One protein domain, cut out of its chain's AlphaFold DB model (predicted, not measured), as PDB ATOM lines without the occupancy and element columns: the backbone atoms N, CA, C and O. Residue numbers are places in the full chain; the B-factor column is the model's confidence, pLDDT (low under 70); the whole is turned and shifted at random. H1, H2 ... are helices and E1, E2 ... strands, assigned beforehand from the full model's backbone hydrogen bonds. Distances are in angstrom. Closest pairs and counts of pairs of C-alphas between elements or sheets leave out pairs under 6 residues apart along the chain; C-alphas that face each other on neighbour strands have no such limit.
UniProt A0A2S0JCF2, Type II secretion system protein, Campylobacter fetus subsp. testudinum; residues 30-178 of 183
ATOM      1  N   ALA A  30     167.515 168.214 289.364       68.19
ATOM      2  CA  ALA A  30     168.310 167.563 288.321       68.19
ATOM      3  C   ALA A  30     169.126 166.390 288.894       68.19
ATOM      4  O   ALA A  30     169.057 165.281 288.377       68.19
ATOM      5  N   GLY A  31     169.788 166.592 290.040       72.06
ATOM      6  CA  GLY A  31     170.580 165.534 290.680       72.06
ATOM      7  C   GLY A  31     169.764 164.314 291.132       72.06
ATOM      8  O   GLY A  31     170.305 163.217 291.218       72.06
ATOM      9  N   ARG A  32     168.457 164.475 291.392       78.19
ATOM     10  CA  ARG A  32     167.555 163.345 291.678       78.19
ATOM     11  C   ARG A  32     167.355 162.442 290.461       78.19
ATOM     12  O   ARG A  32     167.417 161.231 290.612       78.19
ATOM     13  N   GLN A  33     167.171 163.017 289.272       79.31
ATOM     14  CA  GLN A  33     166.991 162.235 288.043       79.31
ATOM     15  C   GLN A  33     168.260 161.454 287.685       79.31
ATOM     16  O   GLN A  33     168.184 160.276 287.344       79.31
ATOM     17  N   ASP A  34     169.429 162.078 287.839       82.12
ATOM     18  CA  ASP A  34     170.712 161.410 287.603       82.12
ATOM     19  C   ASP A  34     170.943 160.253 288.592       82.12
ATOM     20  O   ASP A  34     171.439 159.190 288.211       82.12
ATOM     21  N   ALA A  35     170.543 160.429 289.857       85.50
ATOM     22  CA  ALA A  35     170.616 159.382 290.874       85.50
ATOM     23  C   ALA A  35     169.672 158.205 290.575       85.50
ATOM     24  O   ALA A  35     170.058 157.046 290.764       85.50
ATOM     25  N   ASP A  36     168.466 158.483 290.072       87.62
ATOM     26  CA  ASP A  36     167.519 157.448 289.651       87.62
ATOM     27  C   ASP A  36     168.101 156.629 288.489       87.62
ATOM     28  O   ASP A  36     168.148 155.400 288.559       87.62
ATOM     29  N   ILE A  37     168.643 157.293 287.462       88.38
ATOM     30  CA  ILE A  37     169.290 156.633 286.315       88.38
ATOM     31  C   ILE A  37     170.482 155.781 286.766       88.38
ATOM     32  O   ILE A  37     170.617 154.630 286.347       88.38
ATOM     33  N   ALA A  38     171.341 156.310 287.642       89.94
ATOM     34  CA  ALA A  38     172.476 155.562 288.179       89.94
ATOM     35  C   ALA A  38     172.025 154.314 288.958       89.94
ATOM     36  O   ALA A  38     172.599 153.236 288.794       89.94
ATOM     37  N   THR A  39     170.960 154.436 289.753       91.38
ATOM     38  CA  THR A  39     170.376 153.312 290.500       91.38
ATOM     39  C   THR A  39     169.837 152.240 289.556       91.38
ATOM     40  O   THR A  39     170.101 151.054 289.757       91.38
ATOM     41  N   ILE A  40     169.140 152.644 288.492       92.81
ATOM     42  CA  ILE A  40     168.612 151.732 287.472       92.81
ATOM     43  C   ILE A  40     169.752 150.977 286.779       92.81
ATOM     44  O   ILE A  40     169.680 149.759 286.647       92.81
ATOM     45  N   LYS A  41     170.838 151.662 286.401       91.94
ATOM     46  CA  LYS A  41     172.025 151.024 285.800       91.94
ATOM     47  C   LYS A  41     172.637 149.964 286.717       91.94
ATOM     48  O   LYS A  41     172.937 148.857 286.270       91.94
ATOM     49  N   ILE A  42     172.770 150.269 288.011       93.75
ATOM     50  CA  ILE A  42     173.252 149.311 289.020       93.75
ATOM     51  C   ILE A  42     172.309 148.104 289.112       93.75
ATOM     52  O   ILE A  42     172.770 146.965 289.147       93.75
ATOM     53  N   GLN A  43     170.995 148.335 289.109       94.88
ATOM     54  CA  GLN A  43     169.993 147.270 289.144       94.88
ATOM     55  C   GLN A  43     170.054 146.378 287.897       94.88
ATOM     56  O   GLN A  43     170.027 145.161 288.040       94.88
ATOM     57  N   ILE A  44     170.219 146.942 286.696       94.00
ATOM     58  CA  ILE A  44     170.393 146.167 285.454       94.00
ATOM     59  C   ILE A  44     171.632 145.271 285.546       94.00
ATOM     60  O   ILE A  44     171.568 144.079 285.240       94.00
ATOM     61  N   ALA A  45     172.761 145.827 285.996       93.69
ATOM     62  CA  ALA A  45     173.991 145.065 286.187       93.69
ATOM     63  C   ALA A  45     173.811 143.939 287.221       93.69
ATOM     64  O   ALA A  45     174.275 142.818 286.998       93.69
ATOM     65  N   ALA A  46     173.093 144.210 288.314       95.81
ATOM     66  CA  ALA A  46     172.768 143.216 289.331       95.81
ATOM     67  C   ALA A  46     171.881 142.093 288.774       95.81
ATOM     68  O   ALA A  46     172.193 140.928 288.994       95.81
ATOM     69  N   ILE A  47     170.836 142.414 288.000       95.25
ATOM     70  CA  ILE A  47     169.953 141.421 287.360       95.25
ATOM     71  C   ILE A  47     170.765 140.508 286.439       95.25
ATOM     72  O   ILE A  47     170.686 139.287 286.546       95.25
ATOM     73  N   ARG A  48     171.605 141.083 285.569       93.81
ATOM     74  CA  ARG A  48     172.470 140.312 284.657       93.81
ATOM     75  C   ARG A  48     173.463 139.424 285.402       93.81
ATOM     76  O   ARG A  48     173.713 138.297 284.978       93.81
ATOM     77  N   THR A  49     174.024 139.925 286.501       94.81
ATOM     78  CA  THR A  49     174.929 139.153 287.361       94.81
ATOM     79  C   THR A  49     174.179 138.004 288.027       94.81
ATOM     80  O   THR A  49     174.616 136.867 287.920       94.81
ATOM     81  N   GLY A  50     172.994 138.262 288.585       94.12
ATOM     82  CA  GLY A  50     172.144 137.237 289.187       94.12
ATOM     83  C   GLY A  50     171.749 136.128 288.209       94.12
ATOM     84  O   GLY A  50     171.781 134.951 288.558       94.12
ATOM     85  N   ILE A  51     171.446 136.473 286.952       91.50
ATOM     86  CA  ILE A  51     171.182 135.479 285.899       91.50
ATOM     87  C   ILE A  51     172.427 134.613 285.646       91.50
ATOM     88  O   ILE A  51     172.322 133.390 285.561       91.50
ATOM     89  N   ARG A  52     173.616 135.223 285.564       90.69
ATOM     90  CA  ARG A  52     174.882 134.493 285.384       90.69
ATOM     91  C   ARG A  52     175.202 133.590 286.575       90.69
ATOM     92  O   ARG A  52     175.672 132.472 286.367       90.69
ATOM     93  N   ASP A  53     174.950 134.050 287.793       92.44
ATOM     94  CA  ASP A  53     175.189 133.288 289.020       92.44
ATOM     95  C   ASP A  53     174.251 132.080 289.105       92.44
ATOM     96  O   ASP A  53     174.695 130.964 289.397       92.44
ATOM     97  N   PHE A  54     172.973 132.268 288.751       89.31
ATOM     98  CA  PHE A  54     172.020 131.170 288.595       89.31
ATOM     99  C   PHE A  54     172.540 130.151 287.580       89.31
ATOM    100  O   PHE A  54     172.684 128.972 287.892       89.31
ATOM    101  N   THR A  55     172.911 130.609 286.385       85.69
ATOM    102  CA  THR A  55     173.458 129.754 285.328       85.69
ATOM    103  C   THR A  55     174.703 128.994 285.764       85.69
ATOM    104  O   THR A  55     174.805 127.791 285.534       85.69
ATOM    105  N   THR A  56     175.627 129.658 286.451       87.81
ATOM    106  CA  THR A  56     176.840 129.027 286.984       87.81
ATOM    107  C   THR A  56     176.488 127.938 287.997       87.81
ATOM    108  O   THR A  56     177.061 126.852 287.952       87.81
ATOM    109  N   THR A  57     175.499 128.184 288.859       87.38
ATOM    110  CA  THR A  57     175.001 127.196 289.829       87.38
ATOM    111  C   THR A  57     174.409 125.972 289.129       87.38
ATOM    112  O   THR A  57     174.727 124.844 289.504       87.38
ATOM    113  N   GLN A  58     173.622 126.169 288.068       83.31
ATOM    114  CA  GLN A  58     173.051 125.072 287.279       83.31
ATOM    115  C   GLN A  58     174.134 124.244 286.572       83.31
ATOM    116  O   GLN A  58     174.051 123.016 286.555       83.31
ATOM    117  N   ILE A  59     175.176 124.896 286.045       81.94
ATOM    118  CA  ILE A  59     176.322 124.221 285.416       81.94
ATOM    119  C   ILE A  59     177.096 123.387 286.444       81.94
ATOM    120  O   ILE A  59     177.410 122.229 286.180       81.94
ATOM    121  N   ILE A  60     177.371 123.941 287.629       85.69
ATOM    122  CA  ILE A  60     178.038 123.214 288.723       85.69
ATOM    123  C   ILE A  60     177.183 122.031 289.198       85.69
ATOM    124  O   ILE A  60     177.722 120.975 289.522       85.69
ATOM    125  N   ALA A  61     175.855 122.174 289.186       83.06
ATOM    126  CA  ALA A  61     174.912 121.094 289.473       83.06
ATOM    127  C   ALA A  61     174.838 120.022 288.363       83.06
ATOM    128  O   ALA A  61     174.081 119.062 288.493       83.06
ATOM    129  N   GLY A  62     175.619 120.159 287.286       73.94
ATOM    130  CA  GLY A  62     175.731 119.178 286.208       73.94
ATOM    131  C   GLY A  62     174.761 119.389 285.046       73.94
ATOM    132  O   GLY A  62     174.720 118.548 284.149       73.94
ATOM    133  N   LYS A  63     174.000 120.493 285.014       71.81
ATOM    134  CA  LYS A  63     173.145 120.818 283.863       71.81
ATOM    135  C   LYS A  63     173.993 121.412 282.742       71.81
ATOM    136  O   LYS A  63     174.659 122.427 282.932       71.81
ATOM    137  N   THR A  64     173.958 120.805 281.561       63.31
ATOM    138  CA  THR A  64     174.698 121.287 280.383       63.31
ATOM    139  C   THR A  64     173.757 121.531 279.204       63.31
ATOM    140  O   THR A  64     172.612 121.089 279.206       63.31
ATOM    141  N   LYS A  65     174.219 122.283 278.195       54.41
ATOM    142  CA  LYS A  65     173.418 122.609 277.005       54.41
ATOM    143  C   LYS A  65     173.091 121.344 276.194       54.41
ATOM    144  O   LYS A  65     172.049 121.306 275.558       54.41
ATOM    145  N   ASP A  66     173.951 120.328 276.291       50.78
ATOM    146  CA  ASP A  66     173.846 119.038 275.592       50.78
ATOM    147  C   ASP A  66     172.985 117.995 276.325       50.78
ATOM    148  O   ASP A  66     172.601 116.997 275.726       50.78
ATOM    149  N   THR A  67     172.652 118.200 277.604       46.38
ATOM    150  CA  THR A  67     171.746 117.300 278.349       46.38
ATOM    151  C   THR A  67     170.268 117.638 278.150       46.38
ATOM    152  O   THR A  67     169.423 117.050 278.812       46.38
ATOM    153  N   LEU A  68     169.955 118.597 277.273       51.22
ATOM    154  CA  LEU A  68     168.614 119.135 277.065       51.22
ATOM    155  C   LEU A  68     168.211 118.937 275.611       51.22
ATOM    156  O   LEU A  68     168.525 119.761 274.751       51.22
ATOM    157  N   ASP A  69     167.529 117.829 275.333       46.03
ATOM    158  CA  ASP A  69     166.917 117.625 274.028       46.03
ATOM    159  C   ASP A  69     165.683 118.536 273.904       46.03
ATOM    160  O   ASP A  69     164.924 118.722 274.859       46.03
ATOM    161  N   VAL A  70     165.454 119.124 272.728       46.53
ATOM    162  CA  VAL A  70     164.333 120.062 272.493       46.53
ATOM    163  C   VAL A  70     162.979 119.381 272.756       46.53
ATOM    164  O   VAL A  70     162.005 120.047 273.102       46.53
ATOM    165  N   ALA A  71     162.935 118.050 272.657       47.44
ATOM    166  CA  ALA A  71     161.780 117.215 272.974       47.44
ATOM    167  C   ALA A  71     161.398 117.191 274.470       47.44
ATOM    168  O   ALA A  71     160.246 116.894 274.791       47.44
ATOM    169  N   ASP A  72     162.324 117.519 275.377       47.00
ATOM    170  CA  ASP A  72     162.077 117.529 276.824       47.00
ATOM    171  C   ASP A  72     161.578 118.876 277.352       47.00
ATOM    172  O   ASP A  72     161.121 118.953 278.498       47.00
ATOM    173  N   ILE A  73     161.600 119.914 276.510       49.41
ATOM    174  CA  ILE A  73     161.063 121.239 276.814       49.41
ATOM    175  C   ILE A  73     159.536 121.177 276.646       49.41
ATOM    176  O   ILE A  73     159.046 121.053 275.521       49.41
ATOM    177  N   PRO A  74     158.746 121.247 277.732       46.22
ATOM    178  CA  PRO A  74     157.299 121.185 277.617       46.22
ATOM    179  C   PRO A  74     156.784 122.384 276.812       46.22
ATOM    180  O   PRO A  74     157.196 123.525 277.015       46.22
ATOM    181  N   SER A  75     155.830 122.134 275.910       49.44
ATOM    182  CA  SER A  75     155.152 123.156 275.094       49.44
ATOM    183  C   SER A  75     154.277 124.124 275.911       49.44
ATOM    184  O   SER A  75     153.578 124.964 275.345       49.44
ATOM    185  N   SER A  76     154.268 123.991 277.238       51.25
ATOM    186  CA  SER A  76     153.559 124.828 278.200       51.25
ATOM    187  C   SER A  76     154.368 124.972 279.493       51.25
ATOM    188  O   SER A  76     155.264 124.187 279.789       51.25
ATOM    189  N   TRP A  77     154.048 126.017 280.257       44.00
ATOM    190  CA  TRP A  77     154.713 126.408 281.501       44.00
ATOM    191  C   TRP A  77     154.548 125.311 282.577       44.00
ATOM    192  O   TRP A  77     153.496 125.231 283.209       44.00
ATOM    193  N   ASP A  78     155.564 124.459 282.753       52.28
ATOM    194  CA  ASP A  78     155.600 123.358 283.729       52.28
ATOM    195  C   ASP A  78     156.801 123.528 284.677       52.28
ATOM    196  O   ASP A  78     157.952 123.276 284.320       52.28
ATOM    197  N   GLU A  79     156.516 123.969 285.907       46.41
ATOM    198  CA  GLU A  79     157.503 124.209 286.972       46.41
ATOM    199  C   GLU A  79     158.285 122.943 287.368       46.41
ATOM    200  O   GLU A  79     159.373 123.045 287.937       46.41
ATOM    201  N   SER A  80     157.759 121.750 287.058       44.88
ATOM    202  CA  SER A  80     158.402 120.472 287.382       44.88
ATOM    203  C   SER A  80     159.531 120.093 286.417       44.88
ATOM    204  O   SER A  80     160.372 119.258 286.752       44.88
ATOM    205  N   LYS A  81     159.610 120.755 285.254       48.88
ATOM    206  CA  LYS A  81     160.645 120.561 284.229       48.88
ATOM    207  C   LYS A  81     161.526 121.799 284.077       48.88
ATOM    208  O   LYS A  81     161.710 122.339 282.988       48.88
ATOM    209  N   ASN A  82     162.118 122.239 285.184       49.22
ATOM    210  CA  ASN A  82     163.115 123.311 285.197       49.22
ATOM    211  C   ASN A  82     164.486 122.787 284.715       49.22
ATOM    212  O   ASN A  82     165.491 122.793 285.437       49.22
ATOM    213  N   ASP A  83     164.504 122.226 283.508       51.44
ATOM    214  CA  ASP A  83     165.672 121.620 282.883       51.44
ATOM    215  C   ASP A  83     166.255 122.574 281.849       51.44
ATOM    216  O   ASP A  83     166.323 122.300 280.666       51.44
ATOM    217  N   THR A  84     166.622 123.777 282.287       61.56
ATOM    218  CA  THR A  84     167.435 124.675 281.467       61.56
ATOM    219  C   THR A  84     168.533 125.305 282.316       61.56
ATOM    220  O   THR A  84     168.425 125.417 283.539       61.56
ATOM    221  N   ILE A  85     169.643 125.667 281.671       74.62
ATOM    222  CA  ILE A  85     170.774 126.361 282.309       74.62
ATOM    223  C   ILE A  85     170.377 127.776 282.766       74.62
ATOM    224  O   ILE A  85     171.004 128.354 283.653       74.62
ATOM    225  N   TYR A  86     169.343 128.351 282.161       81.19
ATOM    226  CA  TYR A  86     168.906 129.715 282.416       81.19
ATOM    227  C   TYR A  86     167.625 129.731 283.254       81.19
ATOM    228  O   TYR A  86     166.840 128.788 283.180       81.19
ATOM    229  N   PRO A  87     167.370 130.798 284.027       83.06
ATOM    230  CA  PRO A  87     166.086 130.964 284.692       83.06
ATOM    231  C   PRO A  87     164.937 130.929 283.681       83.06
ATOM    232  O   PRO A  87     164.981 131.581 282.638       83.06
ATOM    233  N   PHE A  88     163.873 130.206 284.001       78.75
ATOM    234  CA  PHE A  88     162.673 130.168 283.168       78.75
ATOM    235  C   PHE A  88     161.890 131.494 283.228       78.75
ATOM    236  O   PHE A  88     161.455 132.030 282.205       78.75
ATOM    237  N   SER A  89     161.798 132.055 284.433       83.94
ATOM    238  CA  SER A  89     161.281 133.382 284.775       83.94
ATOM    239  C   SER A  89     162.257 134.035 285.756       83.94
ATOM    240  O   SER A  89     163.026 133.330 286.413       83.94
ATOM    241  N   LEU A  90     162.244 135.364 285.858       89.75
ATOM    242  CA  LEU A  90     163.065 136.079 286.840       89.75
ATOM    243  C   LEU A  90     162.336 136.289 288.175       89.75
ATOM    244  O   LEU A  90     162.962 136.671 289.159       89.75
ATOM    245  N   GLU A  91     161.038 136.001 288.229       89.81
ATOM    246  CA  GLU A  91     160.209 136.066 289.432       89.81
ATOM    247  C   GLU A  91     159.103 135.004 289.409       89.81
ATOM    248  O   GLU A  91     158.912 134.306 288.404       89.81
ATOM    249  N   GLY A  92     158.349 134.893 290.507       82.38
ATOM    250  CA  GLY A  92     157.205 133.991 290.590       82.38
ATOM    251  C   GLY A  92     156.100 134.327 289.580       82.38
ATOM    252  O   GLY A  92     155.923 135.473 289.154       82.38
ATOM    253  N   LYS A  93     155.319 133.310 289.201       71.25
ATOM    254  CA  LYS A  93     154.116 133.491 288.382       71.25
ATOM    255  C   LYS A  93     153.176 134.459 289.102       71.25
ATOM    256  O   LYS A  93     152.912 134.296 290.286       71.25
ATOM    257  N   ASP A  94     152.747 135.497 288.397       76.88
ATOM    258  CA  ASP A  94     151.895 136.576 288.920       76.88
ATOM    259  C   ASP A  94     152.554 137.528 289.944       76.88
ATOM    260  O   ASP A  94     151.906 138.464 290.421       76.88
ATOM    261  N   GLU A  95     153.857 137.396 290.231       83.44
ATOM    262  CA  GLU A  95     154.567 138.400 291.028       83.44
ATOM    263  C   GLU A  95     154.743 139.695 290.217       83.44
ATOM    264  O   GLU A  95     155.375 139.721 289.156       83.44
ATOM    265  N   VAL A  96     154.159 140.785 290.731       85.88
ATOM    266  CA  VAL A  96     154.291 142.151 290.183       85.88
ATOM    267  C   VAL A  96     154.988 143.115 291.143       85.88
ATOM    268  O   VAL A  96     155.562 144.102 290.698       85.88
ATOM    269  N   GLU A  97     154.986 142.824 292.449       89.56
ATOM    270  CA  GLU A  97     155.607 143.682 293.471       89.56
ATOM    271  C   GLU A  97     157.034 143.261 293.845       89.56
ATOM    272  O   GLU A  97     157.805 144.091 294.320       89.56
ATOM    273  N   LYS A  98     157.398 141.988 293.662       93.38
ATOM    274  CA  LYS A  98     158.727 141.448 293.988       93.38
ATOM    275  C   LYS A  98     159.395 140.970 292.709       93.38
ATOM    276  O   LYS A  98     159.331 139.800 292.361       93.38
ATOM    277  N   LEU A  99     159.991 141.900 291.980       94.06
ATOM    278  CA  LEU A  99     160.602 141.608 290.693       94.06
ATOM    279  C   LEU A  99     161.997 141.012 290.883       94.06
ATOM    280  O   LEU A  99     162.722 141.386 291.813       94.06
ATOM    281  N   PHE A 100     162.382 140.126 289.964       94.88
ATOM    282  CA  PHE A 100     163.705 139.496 289.919       94.88
ATOM    283  C   PHE A 100     164.038 138.624 291.148       94.88
ATOM    284  O   PHE A 100     165.210 138.397 291.450       94.88
ATOM    285  N   SER A 101     163.020 138.133 291.865       93.38
ATOM    286  CA  SER A 101     163.157 137.333 293.092       93.38
ATOM    287  C   SER A 101     163.890 136.000 292.891       93.38
ATOM    288  O   SER A 101     164.445 135.459 293.844       93.38
ATOM    289  N   THR A 102     163.939 135.482 291.662       90.56
ATOM    290  CA  THR A 102     164.653 134.245 291.316       90.56
ATOM    291  C   THR A 102     166.163 134.447 291.201       90.56
ATOM    292  O   THR A 102     166.926 133.515 291.442       90.56
ATOM    293  N   VAL A 103     166.605 135.647 290.816       92.81
ATOM    294  CA  VAL A 103     168.014 135.923 290.481       92.81
ATOM    295  C   VAL A 103     168.683 136.907 291.435       92.81
ATOM    296  O   VAL A 103     169.908 136.972 291.478       92.81
ATOM    297  N   LEU A 104     167.909 137.664 292.215       94.88
ATOM    298  CA  LEU A 104     168.431 138.604 293.201       94.88
ATOM    299  C   LEU A 104     168.156 138.117 294.629       94.88
ATOM    300  O   LEU A 104     167.024 137.750 294.938       94.88
ATOM    301  N   PRO A 105     169.138 138.216 295.548       91.38
ATOM    302  CA  PRO A 105     168.918 137.895 296.960       91.38
ATOM    303  C   PRO A 105     167.923 138.857 297.623       91.38
ATOM    304  O   PRO A 105     167.202 138.477 298.541       91.38
ATOM    305  N   ASN A 106     167.874 140.103 297.140       93.88
ATOM    306  CA  ASN A 106     166.890 141.104 297.527       93.88
ATOM    307  C   ASN A 106     166.078 141.490 296.282       93.88
ATOM    308  O   ASN A 106     166.628 142.155 295.400       93.88
ATOM    309  N   PRO A 107     164.796 141.091 296.197       93.75
ATOM    310  CA  PRO A 107     163.941 141.446 295.073       93.75
ATOM    311  C   PRO A 107     163.797 142.960 294.934       93.75
ATOM    312  O   PRO A 107     163.726 143.693 295.926       93.75
ATOM    313  N   ILE A 108     163.697 143.432 293.695       95.31
ATOM    314  CA  ILE A 108     163.397 144.836 293.431       95.31
ATOM    315  C   ILE A 108     161.899 145.041 293.622       95.31
ATOM    316  O   ILE A 108     161.078 144.289 293.094       95.31
ATOM    317  N   LYS A 109     161.536 146.086 294.366       94.56
ATOM    318  CA  LYS A 109     160.136 146.459 294.536       94.56
ATOM    319  C   LYS A 109     159.567 146.950 293.202       94.56
ATOM    320  O   LYS A 109     160.010 147.973 292.684       94.56
ATOM    321  N   GLY A 110     158.590 146.223 292.680       93.62
ATOM    322  CA  GLY A 110     157.840 146.598 291.493       93.62
ATOM    323  C   GLY A 110     156.825 147.707 291.773       93.62
ATOM    324  O   GLY A 110     156.246 147.792 292.859       93.62
ATOM    325  N   ALA A 111     156.622 148.555 290.774       93.69
ATOM    326  CA  ALA A 111     155.596 149.579 290.728       93.69
ATOM    327  C   ALA A 111     154.205 148.934 290.712       93.69
ATOM    328  O   ALA A 111     153.954 147.970 289.985       93.69
ATOM    329  N   LYS A 112     153.285 149.504 291.489       89.75
ATOM    330  CA  LYS A 112     151.920 148.999 291.684       89.75
ATOM    331  C   LYS A 112     150.976 149.361 290.545       89.75
ATOM    332  O   LYS A 112     149.874 148.822 290.467       89.75
ATOM    333  N   SER A 113     151.378 150.288 289.682       88.94
ATOM    334  CA  SER A 113     150.610 150.709 288.516       88.94
ATOM    335  C   SER A 113     151.530 151.141 287.374       88.94
ATOM    336  O   SER A 113     152.746 151.256 287.532       88.94
ATOM    337  N   LYS A 114     150.930 151.411 286.213       85.94
ATOM    338  CA  LYS A 114     151.612 151.947 285.027       85.94
ATOM    339  C   LYS A 114     152.118 153.390 285.188       85.94
ATOM    340  O   LYS A 114     152.911 153.835 284.367       85.94
ATOM    341  N   ASP A 115     151.633 154.114 286.198       87.88
ATOM    342  CA  ASP A 115     151.913 155.541 286.402       87.88
ATOM    343  C   ASP A 115     152.948 155.780 287.521       87.88
ATOM    344  O   ASP A 115     153.366 156.911 287.756       87.88
ATOM    345  N   GLU A 116     153.365 154.723 288.225       90.56
ATOM    346  CA  GLU A 116     154.382 154.794 289.275       90.56
ATOM    347  C   GLU A 116     155.795 154.604 288.688       90.56
ATOM    348  O   GLU A 116     156.028 153.752 287.826       90.56
ATOM    349  N   ASN A 117     156.747 155.416 289.164       90.94
ATOM    350  CA  ASN A 117     158.158 155.315 288.789       90.94
ATOM    351  C   ASN A 117     158.807 154.052 289.373       90.94
ATOM    352  O   ASN A 117     158.437 153.575 290.444       90.94
ATOM    353  N   GLY A 118     159.844 153.562 288.701       92.56
ATOM    354  CA  GLY A 118     160.576 152.354 289.056       92.56
ATOM    355  C   GLY A 118     160.333 151.211 288.075       92.56
ATOM    356  O   GLY A 118     159.834 151.406 286.964       92.56
ATOM    357  N   TRP A 119     160.737 150.012 288.486       95.50
ATOM    358  CA  TRP A 119     160.567 148.792 287.699       95.50
ATOM    359  C   TRP A 119     159.127 148.306 287.743       95.50
ATOM    360  O   TRP A 119     158.497 148.328 288.791       95.50
ATOM    361  N   SER A 120     158.602 147.830 286.625       94.69
ATOM    362  CA  SER A 120     157.214 147.399 286.491       94.69
ATOM    363  C   SER A 120     157.075 146.317 285.429       94.69
ATOM    364  O   SER A 120     157.849 146.278 284.476       94.69
ATOM    365  N   LYS A 121     156.036 145.488 285.544       92.56
ATOM    366  CA  LYS A 121     155.583 144.582 284.472       92.56
ATOM    367  C   LYS A 121     154.445 145.176 283.643       92.56
ATOM    368  O   LYS A 121     154.082 144.611 282.615       92.56
ATOM    369  N   PHE A 122     153.880 146.297 284.094       92.56
ATOM    370  CA  PHE A 122     152.753 146.947 283.445       92.56
ATOM    371  C   PHE A 122     153.213 147.731 282.222       92.56
ATOM    372  O   PHE A 122     154.085 148.598 282.334       92.56
ATOM    373  N   ASP A 123     152.596 147.459 281.078       90.31
ATOM    374  CA  ASP A 123     152.701 148.276 279.874       90.31
ATOM    375  C   ASP A 123     151.929 149.606 280.014       90.31
ATOM    376  O   ASP A 123     151.442 149.965 281.090       90.31
ATOM    377  N   GLU A 124     151.839 150.373 278.928       86.44
ATOM    378  CA  GLU A 124     151.128 151.663 278.893       86.44
ATOM    379  C   GLU A 124     149.611 151.546 279.124       86.44
ATOM    380  O   GLU A 124     148.972 152.523 279.510       86.44
ATOM    381  N   ASN A 125     149.042 150.354 278.942       88.25
ATOM    382  CA  ASN A 125     147.629 150.048 279.149       88.25
ATOM    383  C   ASN A 125     147.368 149.333 280.487       88.25
ATOM    384  O   ASN A 125     146.214 149.074 280.824       88.25
ATOM    385  N   GLY A 126     148.412 149.017 281.262       86.50
ATOM    386  CA  GLY A 126     148.308 148.214 282.482       86.50
ATOM    387  C   GLY A 126     148.279 146.700 282.238       86.50
ATOM    388  O   GLY A 126     148.041 145.938 283.172       86.50
ATOM    389  N   GLY A 127     148.523 146.251 281.006       89.19
ATOM    390  CA  GLY A 127     148.716 144.845 280.665       89.19
ATOM    391  C   GLY A 127     150.087 144.340 281.109       89.19
ATOM    392  O   GLY A 127     151.014 145.120 281.314       89.19
ATOM    393  N   THR A 128     150.232 143.024 281.257       89.38
ATOM    394  CA  THR A 128     151.523 142.391 281.565       89.38
ATOM    395  C   THR A 128     151.868 141.364 280.495       89.38
ATOM    396  O   THR A 128     150.992 140.720 279.919       89.38
ATOM    397  N   THR A 129     153.155 141.229 280.188       87.62
ATOM    398  CA  THR A 129     153.669 140.207 279.270       87.62
ATOM    399  C   THR A 129     154.800 139.459 279.975       87.62
ATOM    400  O   THR A 129     155.682 140.114 280.534       87.62
ATOM    401  N   PRO A 130     154.797 138.115 279.995       83.25
ATOM    402  CA  PRO A 130     155.878 137.344 280.606       83.25
ATOM    403  C   PRO A 130     157.249 137.726 280.040       83.25
ATOM    404  O   PRO A 130     157.410 137.838 278.827       83.25
ATOM    405  N   GLY A 131     158.233 137.924 280.921       86.25
ATOM    406  CA  GLY A 131     159.598 138.294 280.538       86.25
ATOM    407  C   GLY A 131     159.772 139.737 280.071       86.25
ATOM    408  O   GLY A 131     160.884 140.100 279.706       86.25
ATOM    409  N   ARG A 132     158.718 140.559 280.094       90.88
ATOM    410  CA  ARG A 132     158.787 141.974 279.732       90.88
ATOM    411  C   ARG A 132     158.697 142.866 280.956       90.88
ATOM    412  O   ARG A 132     157.799 142.725 281.786       90.88
ATOM    413  N   TYR A 133     159.586 143.845 280.996       93.81
ATOM    414  CA  TYR A 133     159.712 144.804 282.075       93.81
ATOM    415  C   TYR A 133     159.806 146.219 281.515       93.81
ATOM    416  O   TYR A 133     160.278 146.459 280.405       93.81
ATOM    417  N   TYR A 134     159.375 147.171 282.324       93.69
ATOM    418  CA  TYR A 134     159.454 148.591 282.047       93.69
ATOM    419  C   TYR A 134     160.101 149.267 283.239       93.69
ATOM    420  O   TYR A 134     159.721 149.005 284.380       93.69
ATOM    421  N   VAL A 135     161.051 150.154 282.981       94.31
ATOM    422  CA  VAL A 135     161.597 151.034 284.008       94.31
ATOM    423  C   VAL A 135     161.195 152.467 283.701       94.31
ATOM    424  O   VAL A 135     161.453 152.976 282.609       94.31
ATOM    425  N   ARG A 136     160.506 153.096 284.654       91.50
ATOM    426  CA  ARG A 136     159.970 154.456 284.530       91.50
ATOM    427  C   ARG A 136     160.717 155.410 285.444       91.50
ATOM    428  O   ARG A 136     160.875 155.134 286.630       91.50
ATOM    429  N   PHE A 137     161.168 156.531 284.904       88.81
ATOM    430  CA  PHE A 137     161.846 157.575 285.665       88.81
ATOM    431  C   PHE A 137     161.533 158.940 285.053       88.81
ATOM    432  O   PHE A 137     161.730 159.176 283.859       88.81
ATOM    433  N   GLY A 138     160.999 159.849 285.870       84.94
ATOM    434  CA  GLY A 138     160.476 161.122 285.376       84.94
ATOM    435  C   GLY A 138     159.383 160.900 284.324       84.94
ATOM    436  O   GLY A 138     158.374 160.269 284.611       84.94
ATOM    437  N   ASN A 139     159.605 161.398 283.106       82.88
ATOM    438  CA  ASN A 139     158.683 161.238 281.973       82.88
ATOM    439  C   ASN A 139     159.151 160.175 280.962       82.88
ATOM    440  O   ASN A 139     158.581 160.064 279.878       82.88
ATOM    441  N   ALA A 140     160.217 159.436 281.276       86.12
ATOM    442  CA  ALA A 140     160.757 158.392 280.419       86.12
ATOM    443  C   ALA A 140     160.293 157.008 280.889       86.12
ATOM    444  O   ALA A 140     160.186 156.737 282.084       86.12
ATOM    445  N   SER A 141     160.059 156.125 279.922       89.50
ATOM    446  CA  SER A 141     159.817 154.697 280.124       89.50
ATOM    447  C   SER A 141     160.714 153.944 279.156       89.50
ATOM    448  O   SER A 141     160.766 154.306 277.979       89.50
ATOM    449  N   VAL A 142     161.436 152.940 279.650       91.38
ATOM    450  CA  VAL A 142     162.332 152.109 278.840       91.38
ATOM    451  C   VAL A 142     161.934 150.650 278.999       91.38
ATOM    452  O   VAL A 142     161.815 150.157 280.124       91.38
ATOM    453  N   ARG A 143     161.729 149.963 277.872       92.19
ATOM    454  CA  ARG A 143     161.388 148.537 277.849       92.19
ATOM    455  C   ARG A 143     162.628 147.642 277.905       92.19
ATOM    456  O   ARG A 143     163.574 147.825 277.138       92.19
ATOM    457  N   PHE A 144     162.566 146.632 278.763       92.19
ATOM    458  CA  PHE A 144     163.519 145.533 278.858       92.19
ATOM    459  C   PHE A 144     162.801 144.209 278.645       92.19
ATOM    460  O   PHE A 144     161.707 144.007 279.170       92.19
ATOM    461  N   ASP A 145     163.442 143.296 277.928       90.12
ATOM    462  CA  ASP A 145     162.952 141.935 277.766       90.12
ATOM    463  C   ASP A 145     164.006 140.933 278.262       90.12
ATOM    464  O   ASP A 145     165.221 141.134 278.143       90.12
ATOM    465  N   TYR A 146     163.513 139.849 278.850       89.12
ATOM    466  CA  TYR A 146     164.277 138.675 279.231       89.12
ATOM    467  C   TYR A 146     163.986 137.547 278.245       89.12
ATOM    468  O   TYR A 146     162.849 137.093 278.136       89.12
ATOM    469  N   CYS A 147     165.013 137.076 277.545       85.06
ATOM    470  CA  CYS A 147     164.897 135.962 276.616       85.06
ATOM    471  C   CYS A 147     165.002 134.628 277.366       85.06
ATOM    472  O   CYS A 147     166.081 134.206 277.790       85.06
ATOM    473  N   SER A 148     163.872 133.933 277.480       78.56
ATOM    474  CA  SER A 148     163.800 132.537 277.913       78.56
ATOM    475  C   SER A 148     162.850 131.737 277.028       78.56
ATOM    476  O   SER A 148     162.000 132.292 276.328       78.56
ATOM    477  N   THR A 149     162.951 130.411 277.103       67.75
ATOM    478  CA  THR A 149     162.023 129.487 276.431       67.75
ATOM    479  C   THR A 149     160.569 129.665 276.897       67.75
ATOM    480  O   THR A 149     159.652 129.333 276.158       67.75
ATOM    481  N   ALA A 150     160.345 130.239 278.085       64.31
ATOM    482  CA  ALA A 150     159.016 130.507 278.650       64.31
ATOM    483  C   ALA A 150     158.333 131.750 278.083       64.31
ATOM    484  O   ALA A 150     157.108 131.862 278.085       64.31
ATOM    485  N   THR A 151     159.138 132.756 277.753       66.19
ATOM    486  CA  THR A 151     158.677 134.145 277.655       66.19
ATOM    487  C   THR A 151     158.392 134.558 276.218       66.19
ATOM    488  O   THR A 151     157.719 135.565 275.998       66.19
ATOM    489  N   ASN A 152     158.854 133.780 275.231       67.38
ATOM    490  CA  ASN A 152     158.767 134.098 273.801       67.38
ATOM    491  C   ASN A 152     159.299 135.508 273.457       67.38
ATOM    492  O   ASN A 152     158.950 136.059 272.417       67.38
ATOM    493  N   GLN A 153     160.137 136.102 274.319       72.94
ATOM    494  CA  GLN A 153     160.725 137.436 274.127       72.94
ATOM    495  C   GLN A 153     162.143 137.379 273.540       72.94
ATOM    496  O   GLN A 153     162.922 138.312 273.681       72.94
ATOM    497  N   CYS A 154     162.503 136.272 272.896       70.00
ATOM    498  CA  CYS A 154     163.778 136.135 272.206       70.00
ATOM    499  C   CYS A 154     163.672 136.692 270.780       70.00
ATOM    500  O   CYS A 154     162.715 136.384 270.069       70.00
ATOM    501  N   SER A 155     164.658 137.479 270.340       60.41
ATOM    502  CA  SER A 155     164.779 137.887 268.930       60.41
ATOM    503  C   SER A 155     164.808 136.651 268.023       60.41
ATOM    504  O   SER A 155     165.513 135.703 268.331       60.41
ATOM    505  N   SER A 156     164.062 136.632 266.917       51.84
ATOM    506  CA  SER A 156     163.869 135.457 266.046       51.84
ATOM    507  C   SER A 156     165.057 135.118 265.127       51.84
ATOM    508  O   SER A 156     164.896 134.403 264.137       51.84
ATOM    509  N   THR A 157     166.255 135.618 265.418       46.53
ATOM    510  CA  THR A 157     167.472 135.246 264.689       46.53
ATOM    511  C   THR A 157     167.975 133.897 265.194       46.53
ATOM    512  O   THR A 157     168.029 133.677 266.396       46.53
ATOM    513  N   THR A 158     168.360 133.001 264.289       45.25
ATOM    514  CA  THR A 158     168.691 131.570 264.484       45.25
ATOM    515  C   THR A 158     169.808 131.223 265.489       45.25
ATOM    516  O   THR A 158     170.151 130.055 265.621       45.25
ATOM    517  N   ASP A 159     170.324 132.201 266.229       50.75
ATOM    518  CA  ASP A 159     171.220 132.073 267.383       50.75
ATOM    519  C   ASP A 159     170.593 132.820 268.569       50.75
ATOM    520  O   ASP A 159     171.106 133.844 269.012       50.75
ATOM    521  N   THR A 160     169.428 132.379 269.054       54.69
ATOM    522  CA  THR A 160     168.762 133.057 270.174       54.69
ATOM    523  C   THR A 160     169.567 132.848 271.460       54.69
ATOM    524  O   THR A 160     169.678 131.723 271.960       54.69
ATOM    525  N   PRO A 161     170.171 133.902 272.031       64.75
ATOM    526  CA  PRO A 161     170.975 133.752 273.229       64.75
ATOM    527  C   PRO A 161     170.037 133.715 274.441       64.75
ATOM    528  O   PRO A 161     169.714 134.738 275.048       64.75
ATOM    529  N   LEU A 162     169.556 132.516 274.768       75.19
ATOM    530  CA  LEU A 162     168.791 132.258 275.988       75.19
ATOM    531  C   LEU A 162     169.528 132.819 277.216       75.19
ATOM    532  O   LEU A 162     170.757 132.783 277.284       75.19
ATOM    533  N   GLY A 163     168.770 133.349 278.178       79.12
ATOM    534  CA  GLY A 163     169.314 133.952 279.395       79.12
ATOM    535  C   GLY A 163     169.750 135.409 279.248       79.12
ATOM    536  O   GLY A 163     170.333 135.966 280.179       79.12
ATOM    537  N   GLN A 164     169.492 136.060 278.113       85.31
ATOM    538  CA  GLN A 164     169.803 137.480 277.961       85.31
ATOM    539  C   GLN A 164     168.710 138.385 278.528       85.31
ATOM    540  O   GLN A 164     167.531 138.229 278.223       85.31
ATOM    541  N   PHE A 165     169.138 139.383 279.303       90.38
ATOM    542  CA  PHE A 165     168.318 140.504 279.755       90.38
ATOM    543  C   PHE A 165     168.817 141.797 279.105       90.38
ATOM    544  O   PHE A 165     169.942 142.248 279.375       90.38
ATOM    545  N   TYR A 166     168.006 142.378 278.222       88.38
ATOM    546  CA  TYR A 166     168.436 143.461 277.339       88.38
ATOM    547  C   TYR A 166     167.375 144.544 277.167       88.38
ATOM    548  O   TYR A 166     166.179 144.311 277.345       88.38
ATOM    549  N   CYS A 167     167.836 145.750 276.823       89.44
ATOM    550  CA  CYS A 167     166.940 146.838 276.460       89.44
ATOM    551  C   CYS A 167     166.329 146.531 275.094       89.44
ATOM    552  O   CYS A 167     167.036 146.458 274.088       89.44
ATOM    553  N   SER A 168     165.016 146.334 275.066       85.31
ATOM    554  CA  SER A 168     164.294 145.911 273.872       85.31
ATOM    555  C   SER A 168     163.468 147.031 273.258       85.31
ATOM    556  O   SER A 168     162.711 146.781 272.322       85.31
ATOM    557  N   ASP A 169     163.564 148.256 273.780       83.25
ATOM    558  CA  ASP A 169     162.753 149.382 273.330       83.25
ATOM    559  C   ASP A 169     162.852 149.606 271.806       83.25
ATOM    560  O   ASP A 169     163.885 149.400 271.150       83.25
ATOM    561  N   ASN A 170     161.728 150.001 271.211       74.81
ATOM    562  CA  ASN A 170     161.666 150.261 269.779       74.81
ATOM    563  C   ASN A 170     162.474 151.517 269.426       74.81
ATOM    564  O   ASN A 170     163.090 151.573 268.360       74.81
ATOM    565  N   GLU A 171     162.523 152.497 270.330       73.50
ATOM    566  CA  GLU A 171     163.292 153.719 270.147       73.50
ATOM    567  C   GLU A 171     164.717 153.547 270.687       73.50
ATOM    568  O   GLU A 171     164.959 153.587 271.890       73.50
ATOM    569  N   ILE A 172     165.696 153.451 269.782       63.03
ATOM    570  CA  ILE A 172     167.129 153.293 270.121       63.03
ATOM    571  C   ILE A 172     167.605 154.365 271.121       63.03
ATOM    572  O   ILE A 172     168.413 154.093 272.007       63.03
ATOM    573  N   LYS A 173     167.061 155.585 271.023       71.62
ATOM    574  CA  LYS A 173     167.397 156.702 271.917       71.62
ATOM    575  C   LYS A 173     167.021 156.442 273.379       71.62
ATOM    576  O   LYS A 173     167.706 156.959 274.254       71.62
ATOM    577  N   LYS A 174     165.974 155.653 273.650       79.94
ATOM    578  CA  LYS A 174     165.517 155.339 275.012       79.94
ATOM    579  C   LYS A 174     166.478 154.392 275.728       79.94
ATOM    580  O   LYS A 174     166.801 154.641 276.885       79.94
ATOM    581  N   CYS A 175     167.022 153.394 275.030       82.31
ATOM    582  CA  CYS A 175     168.097 152.552 275.573       82.31
ATOM    583  C   CYS A 175     169.368 153.370 275.862       82.31
ATOM    584  O   CYS A 175     169.997 153.198 276.906       82.31
ATOM    585  N   GLY A 176     169.680 154.344 275.000       79.12
ATOM    586  CA  GLY A 176     170.808 155.260 275.192       79.12
ATOM    587  C   GLY A 176     170.729 156.126 276.458       79.12
ATOM    588  O   GLY A 176     171.770 156.531 276.961       79.12
ATOM    589  N   LEU A 177     169.540 156.360 277.030       77.56
ATOM    590  CA  LEU A 177     169.399 157.067 278.318       77.56
ATOM    591  C   LEU A 177     170.033 156.294 279.485       77.56
ATOM    592  O   LEU A 177     170.401 156.878 280.504       77.56
ATOM    593  N   LEU A 178     170.159 154.976 279.334       78.62
ATOM    594  CA  LEU A 178     170.721 154.071 280.326       78.62
ATOM    595  C   LEU A 178     172.110 153.555 279.916       78.62
ATOM    596  O   LEU A 178     172.603 152.625 280.542       78.62
TER     597      LEU A 178
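Overview. This is residues 30 to 178 of the 183 residues of the protein "Type II secretion system protein" of Campylobacter fetus subsp. testudinum (UniProt A0A2S0JCF2). With little regular structure, this is one long helix, H1, along one face of a small antiparallel meander, E1 E2 E3 E4, each strand the neighbour of the one before; short H2 is on the opposite face, beside the strands, and residues 61 to 117 and 147 to 164 are long stretches with no named element. The printed part has 149 residues, 55 in named elements, ordered H1 E1 E2 E3 E4 H2, class mixed. It is compact, radius of gyration of the C-alphas 15.8 A, but elongated, spanning 51 by 29 by 28 A.

Along the chain. H1, residues 30 to 60, runs 45.4 A from C-alpha 30 at (168.310, 167.563, 288.321). E1 is residues 118 to 120, E2 132 to 137, E3 140 to 146, 20.1 A long, E4 165 to 167, and H2 172 to 176, ending at C-alpha 176 at (170.808, 155.260, 275.192).

Arrangement. H1 lies over E2 and E3, height 9.8 A; the closest C-alphas of H1 and E2, Asp 36 and Phe 137, are 6.9 A apart. Within hydrogen-bond range are N 118 and O 136 of E1 and E2, 2.8 A, N 135 and O 142 of E2 and E3, 3.0 A, and N 145 and O 166 of E3 and E4, 3.0 A. H2 is over none of the strands. In H1 and H2 every O i to N i+4 pair is within range.

Size, cuts and confidence. The printed part has no cut. The links H1 to E1, E1 to E2 and E3 to E4 are long. Residues under pLDDT 70 include 64 to 84.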